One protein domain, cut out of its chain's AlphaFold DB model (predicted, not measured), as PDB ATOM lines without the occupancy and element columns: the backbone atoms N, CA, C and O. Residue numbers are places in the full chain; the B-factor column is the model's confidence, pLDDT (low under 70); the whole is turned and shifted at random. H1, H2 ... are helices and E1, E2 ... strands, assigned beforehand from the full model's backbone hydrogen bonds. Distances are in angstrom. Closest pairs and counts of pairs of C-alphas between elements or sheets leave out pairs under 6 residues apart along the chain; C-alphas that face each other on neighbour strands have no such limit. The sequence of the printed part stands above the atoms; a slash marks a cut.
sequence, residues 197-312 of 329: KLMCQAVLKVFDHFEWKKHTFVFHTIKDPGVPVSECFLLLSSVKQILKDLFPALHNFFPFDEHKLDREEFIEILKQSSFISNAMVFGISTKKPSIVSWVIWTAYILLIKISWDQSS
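This is residues 197 to 312 of the 329 residues of the protein "ANF_receptor domain-containing protein" of Diploscapter pachys (UniProt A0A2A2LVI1). A small parallel sheet of three strands forms the core, with H2 packed over one face and H3 over the other, in three layers. H1 packs on H2 with its residues 197 to 200, and the long last helix, H4, passes H3 and ends in residues 307 to 312, which stick out from the body. The printed part has 116 residues, with four named helices and three named strands in the order H1 E1 H2 E2 H3 E3 H4; the sheet's order is E2 E1 E3, and the class is mostly helix. The whole is compact, with a radius of gyration of the C-alphas of 14.8 A and spans of 47 by 34 by 22 A.

In the sheet, E1 is residues 215 to 220, 17.0 A long, E2 is residues 253 to 256, 9.9 A, and E3 is residues 279 to 284, 16.1 A. H2 is residues 231 to 246, 23.0 A, and H3 is residues 263 to 276, 20.1 A. H1, residues 197 to 209, is 18.4 A long and begins with C-alpha 197 at (-64.404, 5.523, -41.027). H4, residues 289 to 312, is 34.0 A long and ends with C-alpha 312 at (-28.601, 26.496, -45.316).

E1 is the inner strand, parallel to E3 at 11 degrees, with N 218 and O 281 within hydrogen-bond range at 2.9 A. E2 is parallel to E1 at 22 degrees, with N 254 and O 217 at 2.8 A. H2 is on the sheet at a height of 10.3 A, along the strands, at 16 degrees to E1 on the local plane; its closest C-alphas to E1 are those of Cys 232 and His 220, 6.2 A apart. H3 is on the opposite face at a height of 8.8 A, over E1 and at 7 degrees to it on the local plane; the closest C-alphas are those of Ser 273 and Thr 216, 6.0 A apart. E1, H2 and E2 form a strand-helix-strand unit, two parallel neighbour strands with a helix between them in the chain; E2, H3 and E3 form a split one, with E1 between its strands. Both crossovers are right-handed. H1 is not on the sheet; its residues 197 to 200 touch H2 at a steep tilt of 54 degrees, the closest C-alphas being those of Cys 200 and Val 239, 5.3 A apart. H4 only grazes the sheet with residues 291 to 296. H3 and H4 only just touch, with 3 pairs of C-alphas within 8 A, through residues 267 to 271 and 298 to 302; the closest are those of Leu 270 and Ala 299, 6.9 A apart. H2 is apart from H3 and from H4. In H1, H3 and H4 every O i to N i+4 pair is within hydrogen-bond range; in H2, 10 of 12 are.

The two C-alphas farthest apart, those of Gly 226 and Ser 312, are 48.9 A apart. The printed part has no cut, and no link is long. The mean pLDDT of the printed part is 72.6; residues 244 to 251 and 285 to 312 are under 70.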
ATOM      1  N   LYS A 197     -64.020   4.250 -41.667       83.81
ATOM      2  CA  LYS A 197     -64.404   5.523 -41.027       83.81
ATOM      3  C   LYS A 197     -63.913   5.677 -39.587       83.81
ATOM      4  O   LYS A 197     -63.574   6.786 -39.190       83.81
ATOM      5  N   LEU A 198     -63.853   4.597 -38.803       85.06
ATOM      6  CA  LEU A 198     -63.389   4.678 -37.413       85.06
ATOM      7  C   LEU A 198     -61.871   4.866 -37.354       85.06
ATOM      8  O   LEU A 198     -61.386   5.662 -36.552       85.06
ATOM      9  N   MET A 199     -61.129   4.227 -38.265       79.19
ATOM     10  CA  MET A 199     -59.697   4.505 -38.444       79.19
ATOM     11  C   MET A 199     -59.474   5.972 -38.822       79.19
ATOM     12  O   MET A 199     -58.588   6.632 -38.287       79.19
ATOM     13  N   CYS A 200     -60.332   6.518 -39.683       77.94
ATOM     14  CA  CYS A 200     -60.270   7.921 -40.063       77.94
ATOM     15  C   CYS A 200     -60.510   8.877 -38.883       77.94
ATOM     16  O   CYS A 200     -59.803   9.872 -38.751       77.94
ATOM     17  N   GLN A 201     -61.472   8.577 -38.005       82.31
ATOM     18  CA  GLN A 201     -61.708   9.371 -36.793       82.31
ATOM     19  C   GLN A 201     -60.493   9.370 -35.860       82.31
ATOM     20  O   GLN A 201     -60.184  10.394 -35.255       82.31
ATOM     21  N   ALA A 202     -59.781   8.245 -35.760       83.06
ATOM     22  CA  ALA A 202     -58.540   8.181 -34.997       83.06
ATOM     23  C   ALA A 202     -57.455   9.082 -35.612       83.06
ATOM     24  O   ALA A 202     -56.872   9.893 -34.897       83.06
ATOM     25  N   VAL A 203     -57.240   9.009 -36.933       78.31
ATOM     26  CA  VAL A 203     -56.281   9.878 -37.650       78.31
ATOM     27  C   VAL A 203     -56.624  11.357 -37.466       78.31
ATOM     28  O   VAL A 203     -55.741  12.167 -37.198       78.31
ATOM     29  N   LEU A 204     -57.906  11.710 -37.536       78.88
ATOM     30  CA  LEU A 204     -58.381  13.075 -37.318       78.88
ATOM     31  C   LEU A 204     -58.080  13.599 -35.916       78.88
ATOM     32  O   LEU A 204     -57.642  14.735 -35.783       78.88
ATOM     33  N   LYS A 205     -58.254  12.774 -34.878       84.50
ATOM     34  CA  LYS A 205     -57.883  13.156 -33.508       84.50
ATOM     35  C   LYS A 205     -56.384  13.408 -33.366       84.50
ATOM     36  O   LYS A 205     -55.994  14.297 -32.620       84.50
ATOM     37  N   VAL A 206     -55.548  12.656 -34.087       82.88
ATOM     38  CA  VAL A 206     -54.102  12.922 -34.139       82.88
ATOM     39  C   VAL A 206     -53.830  14.262 -34.822       82.88
ATOM     40  O   VAL A 206     -53.059  15.062 -34.303       82.88
ATOM     41  N   PHE A 207     -54.480  14.531 -35.955       80.69
ATOM     42  CA  PHE A 207     -54.306  15.796 -36.674       80.69
ATOM     43  C   PHE A 207     -54.737  16.998 -35.838       80.69
ATOM     44  O   PHE A 207     -54.039  18.006 -35.840       80.69
ATOM     45  N   ASP A 208     -55.843  16.875 -35.111       83.19
ATOM     46  CA  ASP A 208     -56.344  17.908 -34.208       83.19
ATOM     47  C   ASP A 208     -55.379  18.140 -33.037       83.19
ATOM     48  O   ASP A 208     -54.950  19.265 -32.801       83.19
ATOM     49  N   HIS A 209     -54.926  17.064 -32.383       86.12
ATOM     50  CA  HIS A 209     -53.994  17.141 -31.255       86.12
ATOM     51  C   HIS A 209     -52.662  17.824 -31.602       86.12
ATOM     52  O   HIS A 209     -52.121  18.563 -30.785       86.12
ATOM     53  N   PHE A 210     -52.128  17.576 -32.802       83.62
ATOM     54  CA  PHE A 210     -50.875  18.179 -33.270       83.62
ATOM     55  C   PHE A 210     -51.075  19.419 -34.158       83.62
ATOM     56  O   PHE A 210     -50.111  19.911 -34.750       83.62
ATOM     57  N   GLU A 211     -52.311  19.906 -34.285       82.62
ATOM     58  CA  GLU A 211     -52.688  21.045 -35.127       82.62
ATOM     59  C   GLU A 211     -52.204  20.932 -36.594       82.62
ATOM     60  O   GLU A 211     -51.816  21.910 -37.248       82.62
ATOM     61  N   TRP A 212     -52.222  19.723 -37.162       80.19
ATOM     62  CA  TRP A 212     -51.831  19.472 -38.552       80.19
ATOM     63  C   TRP A 212     -52.941  19.853 -39.528       80.19
ATOM     64  O   TRP A 212     -53.754  19.037 -39.954       80.19
ATOM     65  N   LYS A 213     -52.938  21.126 -39.926       75.88
ATOM     66  CA  LYS A 213     -53.938  21.700 -40.841       75.88
ATOM     67  C   LYS A 213     -53.669  21.428 -42.326       75.88
ATOM     68  O   LYS A 213     -54.557  21.641 -43.146       75.88
ATOM     69  N   LYS A 214     -52.455  21.003 -42.702       78.25
ATOM     70  CA  LYS A 214     -52.073  20.750 -44.102       78.25
ATOM     71  C   LYS A 214     -51.597  19.313 -44.267       78.25
ATOM     72  O   LYS A 214     -50.463  18.995 -43.929       78.25
ATOM     73  N   HIS A 215     -52.428  18.455 -44.841       77.81
ATOM     74  CA  HIS A 215     -52.094  17.044 -45.023       77.81
ATOM     75  C   HIS A 215     -52.046  16.632 -46.498       77.81
ATOM     76  O   HIS A 215     -52.745  17.203 -47.338       77.81
ATOM     77  N   THR A 216     -51.256  15.605 -46.801       81.19
ATOM     78  CA  THR A 216     -51.206  14.961 -48.120       81.19
ATOM     79  C   THR A 216     -51.372  13.456 -47.991       81.19
ATOM     80  O   THR A 216     -50.807  12.842 -47.087       81.19
ATOM     81  N   PHE A 217     -52.119  12.860 -48.917       80.25
ATOM     82  CA  PHE A 217     -52.305  11.416 -49.013       80.25
ATOM     83  C   PHE A 217     -51.543  10.867 -50.209       80.25
ATOM     84  O   PHE A 217     -51.796  11.269 -51.343       80.25
ATOM     85  N   VAL A 218     -50.654   9.911 -49.963       81.75
ATOM     86  CA  VAL A 218     -49.883   9.215 -50.998       81.75
ATOM     87  C   VAL A 218     -50.239   7.739 -50.939       81.75
ATOM     88  O   VAL A 218     -50.134   7.131 -49.872       81.75
ATOM     89  N   PHE A 219     -50.704   7.143 -52.040       81.69
ATOM     90  CA  PHE A 219     -51.246   5.787 -51.947       81.69
ATOM     91  C   PHE A 219     -51.207   4.935 -53.194       81.69
ATOM     92  O   PHE A 219     -51.308   5.416 -54.321       81.69
ATOM     93  N   HIS A 220     -51.169   3.632 -52.942       82.38
ATOM     94  CA  HIS A 220     -51.196   2.637 -53.982       82.38
ATOM     95  C   HIS A 220     -52.582   2.470 -54.600       82.38
ATOM     96  O   HIS A 220     -53.558   2.128 -53.922       82.38
ATOM     97  N   THR A 221     -52.655   2.635 -55.915       81.94
ATOM     98  CA  THR A 221     -53.817   2.266 -56.717       81.94
ATOM     99  C   THR A 221     -53.382   1.760 -58.086       81.94
ATOM    100  O   THR A 221     -52.406   2.239 -58.659       81.94
ATOM    101  N   ILE A 222     -54.131   0.799 -58.615       79.06
ATOM    102  CA  ILE A 222     -53.949   0.278 -59.966       79.06
ATOM    103  C   ILE A 222     -55.086   0.852 -60.807       79.06
ATOM    104  O   ILE A 222     -56.259   0.641 -60.508       79.06
ATOM    105  N   LYS A 223     -54.743   1.607 -61.853       71.62
ATOM    106  CA  LYS A 223     -55.714   2.194 -62.788       71.62
ATOM    107  C   LYS A 223     -55.994   1.223 -63.939       71.62
ATOM    108  O   LYS A 223     -55.702   1.535 -65.088       71.62
ATOM    109  N   ASP A 224     -56.509   0.040 -63.624       77.50
ATOM    110  CA  ASP A 224     -56.905  -0.962 -64.618       77.50
ATOM    111  C   ASP A 224     -58.374  -1.359 -64.388       77.50
ATOM    112  O   ASP A 224     -58.699  -1.815 -63.290       77.50
ATOM    113  N   PRO A 225     -59.275  -1.195 -65.381       70.75
ATOM    114  CA  PRO A 225     -60.688  -1.553 -65.250       70.75
ATOM    115  C   PRO A 225     -60.939  -3.022 -64.871       70.75
ATOM    116  O   PRO A 225     -61.983  -3.326 -64.298       70.75
ATOM    117  N   GLY A 226     -60.017  -3.934 -65.203       74.00
ATOM    118  CA  GLY A 226     -60.140  -5.364 -64.902       74.00
ATOM    119  C   GLY A 226     -59.652  -5.761 -63.504       74.00
ATOM    120  O   GLY A 226     -59.828  -6.913 -63.092       74.00
ATOM    121  N   VAL A 227     -59.030  -4.834 -62.774       78.69
ATOM    122  CA  VAL A 227     -58.431  -5.081 -61.460       78.69
ATOM    123  C   VAL A 227     -59.312  -4.446 -60.384       78.69
ATOM    124  O   VAL A 227     -59.703  -3.285 -60.515       78.69
ATOM    125  N   PRO A 228     -59.657  -5.175 -59.306       80.69
ATOM    126  CA  PRO A 228     -60.403  -4.577 -58.210       80.69
ATOM    127  C   PRO A 228     -59.605  -3.437 -57.578       80.69
ATOM    128  O   PRO A 228     -58.377  -3.490 -57.479       80.69
ATOM    129  N   VAL A 229     -60.313  -2.415 -57.102       83.50
ATOM    130  CA  VAL A 229     -59.665  -1.317 -56.378       83.50
ATOM    131  C   VAL A 229     -58.946  -1.847 -55.134       83.50
ATOM    132  O   VAL A 229     -59.442  -2.737 -54.441       83.50
ATOM    133  N   SER A 230     -57.767  -1.291 -54.847       80.81
ATOM    134  CA  SER A 230     -56.949  -1.711 -53.710       80.81
ATOM    135  C   SER A 230     -57.613  -1.364 -52.371       80.81
ATOM    136  O   SER A 230     -58.354  -0.384 -52.252       80.81
ATOM    137  N   GLU A 231     -57.281  -2.106 -51.311       83.12
ATOM    138  CA  GLU A 231     -57.734  -1.763 -49.953       83.12
ATOM    139  C   GLU A 231     -57.232  -0.379 -49.510       83.12
ATOM    140  O   GLU A 231     -57.955   0.354 -48.839       83.12
ATOM    141  N   CYS A 232     -56.042   0.043 -49.960       80.25
ATOM    142  CA  CYS A 232     -55.548   1.399 -49.718       80.25
ATOM    143  C   CYS A 232     -56.430   2.467 -50.354       80.25
ATOM    144  O   CYS A 232     -56.719   3.487 -49.724       80.25
ATOM    145  N   PHE A 233     -56.899   2.222 -51.579       83.62
ATOM    146  CA  PHE A 233     -57.853   3.105 -52.226       83.62
ATOM    147  C   PHE A 233     -59.171   3.157 -51.445       83.62
ATOM    148  O   PHE A 233     -59.709   4.244 -51.243       83.62
ATOM    149  N   LEU A 234     -59.686   2.023 -50.959       84.94
ATOM    150  CA  LEU A 234     -60.939   1.975 -50.192       84.94
ATOM    151  C   LEU A 234     -60.832   2.680 -48.835       84.94
ATOM    152  O   LEU A 234     -61.749   3.416 -48.455       84.94
ATOM    153  N   LEU A 235     -59.719   2.491 -48.126       83.75
ATOM    154  CA  LEU A 235     -59.408   3.180 -46.875       83.75
ATOM    155  C   LEU A 235     -59.357   4.691 -47.099       83.75
ATOM    156  O   LEU A 235     -60.062   5.444 -46.432       83.75
ATOM    157  N   LEU A 236     -58.579   5.144 -48.081       79.69
ATOM    158  CA  LEU A 236     -58.416   6.572 -48.326       79.69
ATOM    159  C   LEU A 236     -59.639   7.227 -48.943       79.69
ATOM    160  O   LEU A 236     -59.909   8.381 -48.637       79.69
ATOM    161  N   SER A 237     -60.424   6.508 -49.742       79.00
ATOM    162  CA  SER A 237     -61.723   7.010 -50.199       79.00
ATOM    163  C   SER A 237     -62.663   7.240 -49.017       79.00
ATOM    164  O   SER A 237     -63.340   8.264 -48.954       79.00
ATOM    165  N   SER A 238     -62.635   6.328 -48.040       80.88
ATOM    166  CA  SER A 238     -63.405   6.454 -46.797       80.88
ATOM    167  C   SER A 238     -62.929   7.644 -45.954       80.88
ATOM    168  O   SER A 238     -63.743   8.355 -45.370       80.88
ATOM    169  N   VAL A 239     -61.615   7.887 -45.930       77.06
ATOM    170  CA  VAL A 239     -60.994   9.019 -45.231       77.06
ATOM    171  C   VAL A 239     -61.317  10.349 -45.909       77.06
ATOM    172  O   VAL A 239     -61.747  11.300 -45.262       77.06
ATOM    173  N   LYS A 240     -61.171  10.403 -47.234       73.62
ATOM    174  CA  LYS A 240     -61.432  11.581 -48.061       73.62
ATOM    175  C   LYS A 240     -62.853  12.089 -47.892       73.62
ATOM    176  O   LYS A 240     -63.039  13.297 -47.848       73.62
ATOM    177  N   GLN A 241     -63.841  11.196 -47.827       74.12
ATOM    178  CA  GLN A 241     -65.233  11.599 -47.648       74.12
ATOM    179  C   GLN A 241     -65.406  12.424 -46.368       74.12
ATOM    180  O   GLN A 241     -65.958  13.514 -46.421       74.12
ATOM    181  N   ILE A 242     -64.838  11.953 -45.257       73.81
ATOM    182  CA  ILE A 242     -64.908  12.635 -43.960       73.81
ATOM    183  C   ILE A 242     -64.078  13.925 -43.976       73.81
ATOM    184  O   ILE A 242     -64.506  14.958 -43.468       73.81
ATOM    185  N   LEU A 243     -62.888  13.891 -44.581       71.00
ATOM    186  CA  LEU A 243     -62.012  15.062 -44.653       71.00
ATOM    187  C   LEU A 243     -62.533  16.156 -45.567       71.00
ATOM    188  O   LEU A 243     -62.263  17.317 -45.297       71.00
ATOM    189  N   LYS A 244     -63.263  15.823 -46.631       69.38
ATOM    190  CA  LYS A 244     -63.867  16.818 -47.517       69.38
ATOM    191  C   LYS A 244     -64.872  17.687 -46.760       69.38
ATOM    192  O   LYS A 244     -64.908  18.891 -46.990       69.38
ATOM    193  N   ASP A 245     -65.637  17.082 -45.856       67.69
ATOM    194  CA  ASP A 245     -66.630  17.790 -45.045       67.69
ATOM    195  C   ASP A 245     -65.963  18.712 -44.011       67.69
ATOM    196  O   ASP A 245     -66.471  19.790 -43.715       67.69
ATOM    197  N   LEU A 246     -64.793  18.317 -43.496       64.31
ATOM    198  CA  LEU A 246     -64.029  19.084 -42.504       64.31
ATOM    199  C   LEU A 246     -63.094  20.130 -43.132       64.31
ATOM    200  O   LEU A 246     -62.849  21.184 -42.552       64.31
ATOM    201  N   PHE A 247     -62.569  19.839 -44.319       65.19
ATOM    202  CA  PHE A 247     -61.543  20.616 -45.005       65.19
ATOM    203  C   PHE A 247     -61.812  20.661 -46.522       65.19
ATOM    204  O   PHE A 247     -61.120  20.005 -47.311       65.19
ATOM    205  N   PRO A 248     -62.787  21.472 -46.973       56.62
ATOM    206  CA  PRO A 248     -63.237  21.509 -48.370       56.62
ATOM    207  C   PRO A 248     -62.163  21.923 -49.397       56.62
ATOM    208  O   PRO A 248     -62.368  21.738 -50.593       56.62
ATOM    209  N   ALA A 249     -61.009  22.441 -48.958       50.12
ATOM    210  CA  ALA A 249     -59.914  22.901 -49.817       50.12
ATOM    211  C   ALA A 249     -58.808  21.854 -50.098       50.12
ATOM    212  O   ALA A 249     -57.844  22.164 -50.796       50.12
ATOM    213  N   LEU A 250     -58.890  20.627 -49.566       54.06
ATOM    214  CA  LEU A 250     -57.779  19.665 -49.637       54.06
ATOM    215  C   LEU A 250     -57.892  18.673 -50.808       54.06
ATOM    216  O   LEU A 250     -58.489  17.604 -50.710       54.06
ATOM    217  N   HIS A 251     -57.228  19.025 -51.914       58.41
ATOM    218  CA  HIS A 251     -57.003  18.193 -53.107       58.41
ATOM    219  C   HIS A 251     -55.598  17.551 -53.147       58.41
ATOM    220  O   HIS A 251     -55.056  17.296 -54.217       58.41
ATOM    221  N   ASN A 252     -54.994  17.249 -51.996       73.62
ATOM    222  CA  ASN A 252     -53.612  16.755 -51.937       73.62
ATOM    223  C   ASN A 252     -53.570  15.220 -51.938       73.62
ATOM    224  O   ASN A 252     -53.325  14.594 -50.904       73.62
ATOM    225  N   PHE A 253     -53.870  14.614 -53.089       79.88
ATOM    226  CA  PHE A 253     -53.864  13.161 -53.278       79.88
ATOM    227  C   PHE A 253     -52.909  12.767 -54.405       79.88
ATOM    228  O   PHE A 253     -53.123  13.153 -55.552       79.88
ATOM    229  N   PHE A 254     -51.918  11.938 -54.086       84.19
ATOM    230  CA  PHE A 254     -50.945  11.410 -55.039       84.19
ATOM    231  C   PHE A 254     -51.075   9.884 -55.140       84.19
ATOM    232  O   PHE A 254     -50.556   9.150 -54.292       84.19
ATOM    233  N   PRO A 255     -51.818   9.379 -56.141       83.81
ATOM    234  CA  PRO A 255     -51.874   7.954 -56.421       83.81
ATOM    235  C   PRO A 255     -50.579   7.478 -57.092       83.81
ATOM    236  O   PRO A 255     -50.037   8.183 -57.936       83.81
ATOM    237  N   PHE A 256     -50.146   6.255 -56.797       83.81
ATOM    238  CA  PHE A 256     -49.038   5.595 -57.491       83.81
ATOM    239  C   PHE A 256     -49.284   4.085 -57.641       83.81
ATOM    240  O   PHE A 256     -50.068   3.488 -56.901       83.81
ATOM    241  N   ASP A 257     -48.608   3.443 -58.591       82.50
ATOM    242  CA  ASP A 257     -48.680   1.992 -58.789       82.50
ATOM    243  C   ASP A 257     -47.400   1.320 -58.258       82.50
ATOM    244  O   ASP A 257     -46.325   1.484 -58.819       82.50
ATOM    245  N   GLU A 258     -47.502   0.522 -57.191       76.88
ATOM    246  CA  GLU A 258     -46.380  -0.229 -56.602       76.88
ATOM    247  C   GLU A 258     -45.781  -1.290 -57.536       76.88
ATOM    248  O   GLU A 258     -44.672  -1.797 -57.310       76.88
ATOM    249  N   HIS A 259     -46.522  -1.693 -58.567       77.50
ATOM    250  CA  HIS A 259     -46.049  -2.652 -59.556       77.50
ATOM    251  C   HIS A 259     -45.205  -1.989 -60.640       77.50
ATOM    252  O   HIS A 259     -44.324  -2.648 -61.189       77.50
ATOM    253  N   LYS A 260     -45.445  -0.703 -60.907       80.25
ATOM    254  CA  LYS A 260     -44.797   0.080 -61.968       80.25
ATOM    255  C   LYS A 260     -44.028   1.284 -61.423       80.25
ATOM    256  O   LYS A 260     -43.763   2.218 -62.164       80.25
ATOM    257  N   LEU A 261     -43.715   1.258 -60.130       75.56
ATOM    258  CA  LEU A 261     -43.183   2.400 -59.405       75.56
ATOM    259  C   LEU A 261     -41.860   2.870 -60.004       75.56
ATOM    260  O   LEU A 261     -40.835   2.201 -59.847       75.56
ATOM    261  N   ASP A 262     -41.892   4.038 -60.636       78.75
ATOM    262  CA  ASP A 262     -40.687   4.752 -61.009       78.75
ATOM    263  C   ASP A 262     -40.157   5.548 -59.810       78.75
ATOM    264  O   ASP A 262     -40.894   6.196 -59.059       78.75
ATOM    265  N   ARG A 263     -38.842   5.462 -59.595       75.25
ATOM    266  CA  ARG A 263     -38.183   6.110 -58.458       75.25
ATOM    267  C   ARG A 263     -38.197   7.625 -58.603       75.25
ATOM    268  O   ARG A 263     -38.313   8.315 -57.592       75.25
ATOM    269  N   GLU A 264     -38.047   8.129 -59.822       81.62
ATOM    270  CA  GLU A 264     -37.990   9.568 -60.088       81.62
ATOM    271  C   GLU A 264     -39.359  10.208 -59.852       81.62
ATOM    272  O   GLU A 264     -39.455  11.160 -59.072       81.62
ATOM    273  N   GLU A 265     -40.415   9.593 -60.392       81.75
ATOM    274  CA  GLU A 265     -41.810   9.976 -60.141       81.75
ATOM    275  C   GLU A 265     -42.133  10.009 -58.638       81.75
ATOM    276  O   GLU A 265     -42.685  10.982 -58.121       81.75
ATOM    277  N   PHE A 266     -41.735   8.981 -57.882       82.06
ATOM    278  CA  PHE A 266     -42.028   8.944 -56.449       82.06
ATOM    279  C   PHE A 266     -41.255   9.999 -55.643       82.06
ATOM    280  O   PHE A 266     -41.797  10.581 -54.701       82.06
ATOM    281  N   ILE A 267     -39.998  10.282 -56.001       81.81
ATOM    282  CA  ILE A 267     -39.230  11.381 -55.392       81.81
ATOM    283  C   ILE A 267     -39.926  12.716 -55.655       81.81
ATOM    284  O   ILE A 267     -39.969  13.571 -54.765       81.81
ATOM    285  N   GLU A 268     -40.467  12.910 -56.856       84.50
ATOM    286  CA  GLU A 268     -41.231  14.105 -57.189       84.50
ATOM    287  C   GLU A 268     -42.496  14.220 -56.330       84.50
ATOM    288  O   GLU A 268     -42.712  15.270 -55.720       84.50
ATOM    289  N   ILE A 269     -43.255  13.129 -56.174       83.62
ATOM    290  CA  ILE A 269     -44.419  13.071 -55.276       83.62
ATOM    291  C   ILE A 269     -44.026  13.483 -53.853       83.62
ATOM    292  O   ILE A 269     -44.694  14.324 -53.248       83.62
ATOM    293  N   LEU A 270     -42.929  12.943 -53.312       82.31
ATOM    294  CA  LEU A 270     -42.464  13.278 -51.963       82.31
ATOM    295  C   LEU A 270     -42.066  14.754 -51.836       82.31
ATOM    296  O   LEU A 270     -42.424  15.401 -50.848       82.31
ATOM    297  N   LYS A 271     -41.364  15.305 -52.835       82.81
ATOM    298  CA  LYS A 271     -40.992  16.726 -52.867       82.81
ATOM    299  C   LYS A 271     -42.231  17.611 -52.884       82.81
ATOM    300  O   LYS A 271     -42.369  18.457 -52.003       82.81
ATOM    301  N   GLN A 272     -43.149  17.391 -53.823       83.44
ATOM    302  CA  GLN A 272     -44.390  18.163 -53.926       83.44
ATOM    303  C   GLN A 272     -45.192  18.082 -52.621       83.44
ATOM    304  O   GLN A 272     -45.560  19.107 -52.048       83.44
ATOM    305  N   SER A 273     -45.355  16.876 -52.077       83.38
ATOM    306  CA  SER A 273     -46.058  16.650 -50.811       83.38
ATOM    307  C   SER A 273     -45.416  17.411 -49.641       83.38
ATOM    308  O   SER A 273     -46.134  17.962 -48.805       83.38
ATOM    309  N   SER A 274     -44.081  17.507 -49.592       81.50
ATOM    310  CA  SER A 274     -43.361  18.245 -48.541       81.50
ATOM    311  C   SER A 274     -43.570  19.763 -48.595       81.50
ATOM    312  O   SER A 274     -43.592  20.409 -47.551       81.50
ATOM    313  N   PHE A 275     -43.777  20.336 -49.786       80.69
ATOM    314  CA  PHE A 275     -44.085  21.764 -49.933       80.69
ATOM    315  C   PHE A 275     -45.529  22.088 -49.550       80.69
ATOM    316  O   PHE A 275     -45.826  23.186 -49.075       80.69
ATOM    317  N   ILE A 276     -46.438  21.139 -49.770       79.19
ATOM    318  CA  ILE A 276     -47.878  21.364 -49.640       79.19
ATOM    319  C   ILE A 276     -48.377  21.043 -48.222       79.19
ATOM    320  O   ILE A 276     -49.334  21.661 -47.751       79.19
ATOM    321  N   SER A 277     -47.736  20.100 -47.523       78.94
ATOM    322  CA  SER A 277     -48.233  19.550 -46.257       78.94
ATOM    323  C   SER A 277     -47.189  19.455 -45.152       78.94
ATOM    324  O   SER A 277     -46.015  19.204 -45.398       78.94
ATOM    325  N   ASN A 278     -47.646  19.619 -43.907       75.69
ATOM    326  CA  ASN A 278     -46.862  19.323 -42.709       75.69
ATOM    327  C   ASN A 278     -47.092  17.890 -42.191       75.69
ATOM    328  O   ASN A 278     -46.279  17.394 -41.411       75.69
ATOM    329  N   ALA A 279     -48.141  17.214 -42.667       75.94
ATOM    330  CA  ALA A 279     -48.425  15.811 -42.385       75.94
ATOM    331  C   ALA A 279     -48.613  15.009 -43.679       75.94
ATOM    332  O   ALA A 279     -49.359  15.415 -44.569       75.94
ATOM    333  N   MET A 280     -47.976  13.840 -43.771       77.00
ATOM    334  CA  MET A 280     -48.129  12.946 -44.919       77.00
ATOM    335  C   MET A 280     -48.631  11.577 -44.466       77.00
ATOM    336  O   MET A 280     -48.066  10.961 -43.558       77.00
ATOM    337  N   VAL A 281     -49.700  11.108 -45.105       76.88
ATOM    338  CA  VAL A 281     -50.317   9.808 -44.842       76.88
ATOM    339  C   VAL A 281     -50.067   8.897 -46.025       76.88
ATOM    340  O   VAL A 281     -50.438   9.214 -47.158       76.88
ATOM    341  N   PHE A 282     -49.468   7.747 -45.741       77.50
ATOM    342  CA  PHE A 282     -49.129   6.755 -46.748       77.50
ATOM    343  C   PHE A 282     -50.061   5.549 -46.663       77.50
ATOM    344  O   PHE A 282     -50.196   4.953 -45.596       77.50
ATOM    345  N   GLY A 283     -50.663   5.179 -47.795       76.06
ATOM    346  CA  GLY A 283     -51.380   3.917 -47.978       76.06
ATOM    347  C   GLY A 283     -50.604   3.004 -48.920       76.06
ATOM    348  O   GLY A 283     -50.736   3.131 -50.136       76.06
ATOM    349  N   ILE A 284     -49.795   2.102 -48.365       74.19
ATOM    350  CA  ILE A 284     -48.900   1.202 -49.115       74.19
ATOM    351  C   ILE A 284     -49.269  -0.249 -48.779       74.19
ATOM    352  O   ILE A 284     -49.601  -0.567 -47.631       74.19
ATOM    353  N   SER A 285     -49.224  -1.141 -49.767       68.06
ATOM    354  CA  SER A 285     -49.361  -2.582 -49.576       68.06
ATOM    355  C   SER A 285     -48.089  -3.166 -48.955       68.06
ATOM    356  O   SER A 285     -46.961  -2.913 -49.374       68.06
ATOM    357  N   THR A 286     -48.264  -4.028 -47.956       60.25
ATOM    358  CA  THR A 286     -47.163  -4.737 -47.288       60.25
ATOM    359  C   THR A 286     -46.632  -5.925 -48.087       60.25
ATOM    360  O   THR A 286     -45.674  -6.569 -47.666       60.25
ATOM    361  N   LYS A 287     -47.193  -6.211 -49.272       59.53
ATOM    362  CA  LYS A 287     -46.737  -7.311 -50.143       59.53
ATOM    363  C   LYS A 287     -45.282  -7.179 -50.577       59.53
ATOM    364  O   LYS A 287     -44.647  -8.191 -50.866       59.53
ATOM    365  N   LYS A 288     -44.761  -5.952 -50.629       59.75
ATOM    366  CA  LYS A 288     -43.351  -5.659 -50.890       59.75
ATOM    367  C   LYS A 288     -42.787  -4.848 -49.717       59.75
ATOM    368  O   LYS A 288     -42.736  -3.621 -49.797       59.75
ATOM    369  N   PRO A 289     -42.324  -5.496 -48.634       57.53
ATOM    370  CA  PRO A 289     -41.742  -4.788 -47.491       57.53
ATOM    371  C   PRO A 289     -40.518  -3.939 -47.883       57.53
ATOM    372  O   PRO A 289     -40.231  -2.933 -47.236       57.53
ATOM    373  N   SER A 290     -39.848  -4.281 -48.990       58.25
ATOM    374  CA  SER A 290     -38.794  -3.466 -49.601       58.25
ATOM    375  C   SER A 290     -39.275  -2.079 -50.034       58.25
ATOM    376  O   SER A 290     -38.526  -1.123 -49.870       58.25
ATOM    377  N   ILE A 291     -40.516  -1.939 -50.519       62.97
ATOM    378  CA  ILE A 291     -41.101  -0.636 -50.869       62.97
ATOM    379  C   ILE A 291     -41.341   0.176 -49.603       62.97
ATOM    380  O   ILE A 291     -40.921   1.321 -49.552       62.97
ATOM    381  N   VAL A 292     -41.935  -0.405 -48.555       62.84
ATOM    382  CA  VAL A 292     -42.171   0.310 -47.286       62.84
ATOM    383  C   VAL A 292     -40.854   0.816 -46.694       62.84
ATOM    384  O   VAL A 292     -40.727   2.001 -46.390       62.84
ATOM    385  N   SER A 293     -39.846  -0.059 -46.601       60.06
ATOM    386  CA  SER A 293     -38.511   0.318 -46.127       60.06
ATOM    387  C   SER A 293     -37.889   1.410 -46.996       60.06
ATOM    388  O   SER A 293     -37.288   2.342 -46.470       60.06
ATOM    389  N   TRP A 294     -38.042   1.316 -48.317       59.88
ATOM    390  CA  TRP A 294     -37.499   2.281 -49.268       59.88
ATOM    391  C   TRP A 294     -38.208   3.638 -49.221       59.88
ATOM    392  O   TRP A 294     -37.532   4.663 -49.261       59.88
ATOM    393  N   VAL A 295     -39.536   3.671 -49.090       65.75
ATOM    394  CA  VAL A 295     -40.310   4.911 -48.938       65.75
ATOM    395  C   VAL A 295     -39.884   5.627 -47.665       65.75
ATOM    396  O   VAL A 295     -39.581   6.817 -47.712       65.75
ATOM    397  N   ILE A 296     -39.785   4.897 -46.549       68.06
ATOM    398  CA  ILE A 296     -39.336   5.454 -45.270       68.06
ATOM    399  C   ILE A 296     -37.903   5.990 -45.394       68.06
ATOM    400  O   ILE A 296     -37.643   7.125 -44.999       68.06
ATOM    401  N   TRP A 297     -36.985   5.231 -46.003       61.09
ATOM    402  CA  TRP A 297     -35.598   5.661 -46.225       61.09
ATOM    403  C   TRP A 297     -35.481   6.890 -47.133       61.09
ATOM    404  O   TRP A 297     -34.744   7.826 -46.828       61.09
ATOM    405  N   THR A 298     -36.215   6.913 -48.243       62.25
ATOM    406  CA  THR A 298     -36.188   8.013 -49.216       62.25
ATOM    407  C   THR A 298     -36.778   9.279 -48.608       62.25
ATOM    408  O   THR A 298     -36.208  10.361 -48.755       62.25
ATOM    409  N   ALA A 299     -37.875   9.148 -47.861       64.19
ATOM    410  CA  ALA A 299     -38.480  10.256 -47.144       64.19
ATOM    411  C   ALA A 299     -37.562  10.780 -46.027       64.19
ATOM    412  O   ALA A 299     -37.420  11.991 -45.876       64.19
ATOM    413  N   TYR A 300     -36.869   9.895 -45.306       64.50
ATOM    414  CA  TYR A 300     -35.865  10.268 -44.308       64.50
ATOM    415  C   TYR A 300     -34.701  11.060 -44.924       64.50
ATOM    416  O   TYR A 300     -34.379  12.148 -44.445       64.50
ATOM    417  N   ILE A 301     -34.121  10.581 -46.032       59.56
ATOM    418  CA  ILE A 301     -33.039  11.282 -46.748       59.56
ATOM    419  C   ILE A 301     -33.511  12.647 -47.261       59.56
ATOM    420  O   ILE A 301     -32.808  13.646 -47.097       59.56
ATOM    421  N   LEU A 302     -34.697  12.714 -47.874       59.34
ATOM    422  CA  LEU A 302     -35.251  13.966 -48.390       59.34
ATOM    423  C   LEU A 302     -35.532  14.965 -47.267       59.34
ATOM    424  O   LEU A 302     -35.276  16.150 -47.448       59.34
ATOM    425  N   LEU A 303     -35.987  14.512 -46.099       56.84
ATOM    426  CA  LEU A 303     -36.223  15.389 -44.955       56.84
ATOM    427  C   LEU A 303     -34.955  15.860 -44.266       56.84
ATOM    428  O   LEU A 303     -34.905  17.022 -43.873       56.84
ATOM    429  N   ILE A 304     -33.927  15.015 -44.156       50.19
ATOM    430  CA  ILE A 304     -32.599  15.479 -43.740       50.19
ATOM    431  C   ILE A 304     -32.136  16.567 -44.700       50.19
ATOM    432  O   ILE A 304     -31.671  17.609 -44.250       50.19
ATOM    433  N   LYS A 305     -32.315  16.360 -46.008       47.09
ATOM    434  CA  LYS A 305     -31.898  17.313 -47.034       47.09
ATOM    435  C   LYS A 305     -32.698  18.617 -46.987       47.09
ATOM    436  O   LYS A 305     -32.087  19.670 -47.064       47.09
ATOM    437  N   ILE A 306     -34.017  18.571 -46.788       51.50
ATOM    438  CA  ILE A 306     -34.875  19.761 -46.631       51.50
ATOM    439  C   ILE A 306     -34.573  20.485 -45.315       51.50
ATOM    440  O   ILE A 306     -34.516  21.709 -45.297       51.50
ATOM    441  N   SER A 307     -34.347  19.756 -44.218       40.03
ATOM    442  CA  SER A 307     -33.934  20.347 -42.941       40.03
ATOM    443  C   SER A 307     -32.575  21.032 -43.073       40.03
ATOM    444  O   SER A 307     -32.422  22.152 -42.604       40.03
ATOM    445  N   TRP A 308     -31.618  20.393 -43.752       34.53
ATOM    446  CA  TRP A 308     -30.317  20.979 -44.069       34.53
ATOM    447  C   TRP A 308     -30.434  22.192 -44.985       34.53
ATOM    448  O   TRP A 308     -29.712  23.154 -44.773       34.53
ATOM    449  N   ASP A 309     -31.345  22.187 -45.959       41.81
ATOM    450  CA  ASP A 309     -31.550  23.316 -46.870       41.81
ATOM    451  C   ASP A 309     -32.262  24.495 -46.178       41.81
ATOM    452  O   ASP A 309     -31.946  25.653 -46.402       41.81
ATOM    453  N   GLN A 310     -33.167  24.227 -45.232       39.31
ATOM    454  CA  GLN A 310     -33.765  25.260 -44.374       39.31
ATOM    455  C   GLN A 310     -32.743  25.843 -43.383       39.31
ATOM    456  O   GLN A 310     -32.774  27.038 -43.095       39.31
ATOM    457  N   SER A 311     -31.797  25.030 -42.900       35.88
ATOM    458  CA  SER A 311     -30.627  25.510 -42.151       35.88
ATOM    459  C   SER A 311     -29.606  26.233 -43.047       35.88
ATOM    460  O   SER A 311     -28.945  27.160 -42.585       35.88
ATOM    461  N   SER A 312     -29.503  25.875 -44.334       32.78
ATOM    462  CA  SER A 312     -28.601  26.496 -45.316       32.78
ATOM    463  C   SER A 312     -29.147  27.802 -45.903       32.78
ATOM    464  O   SER A 312     -28.374  28.606 -46.418       32.78
TER     465      SER A 312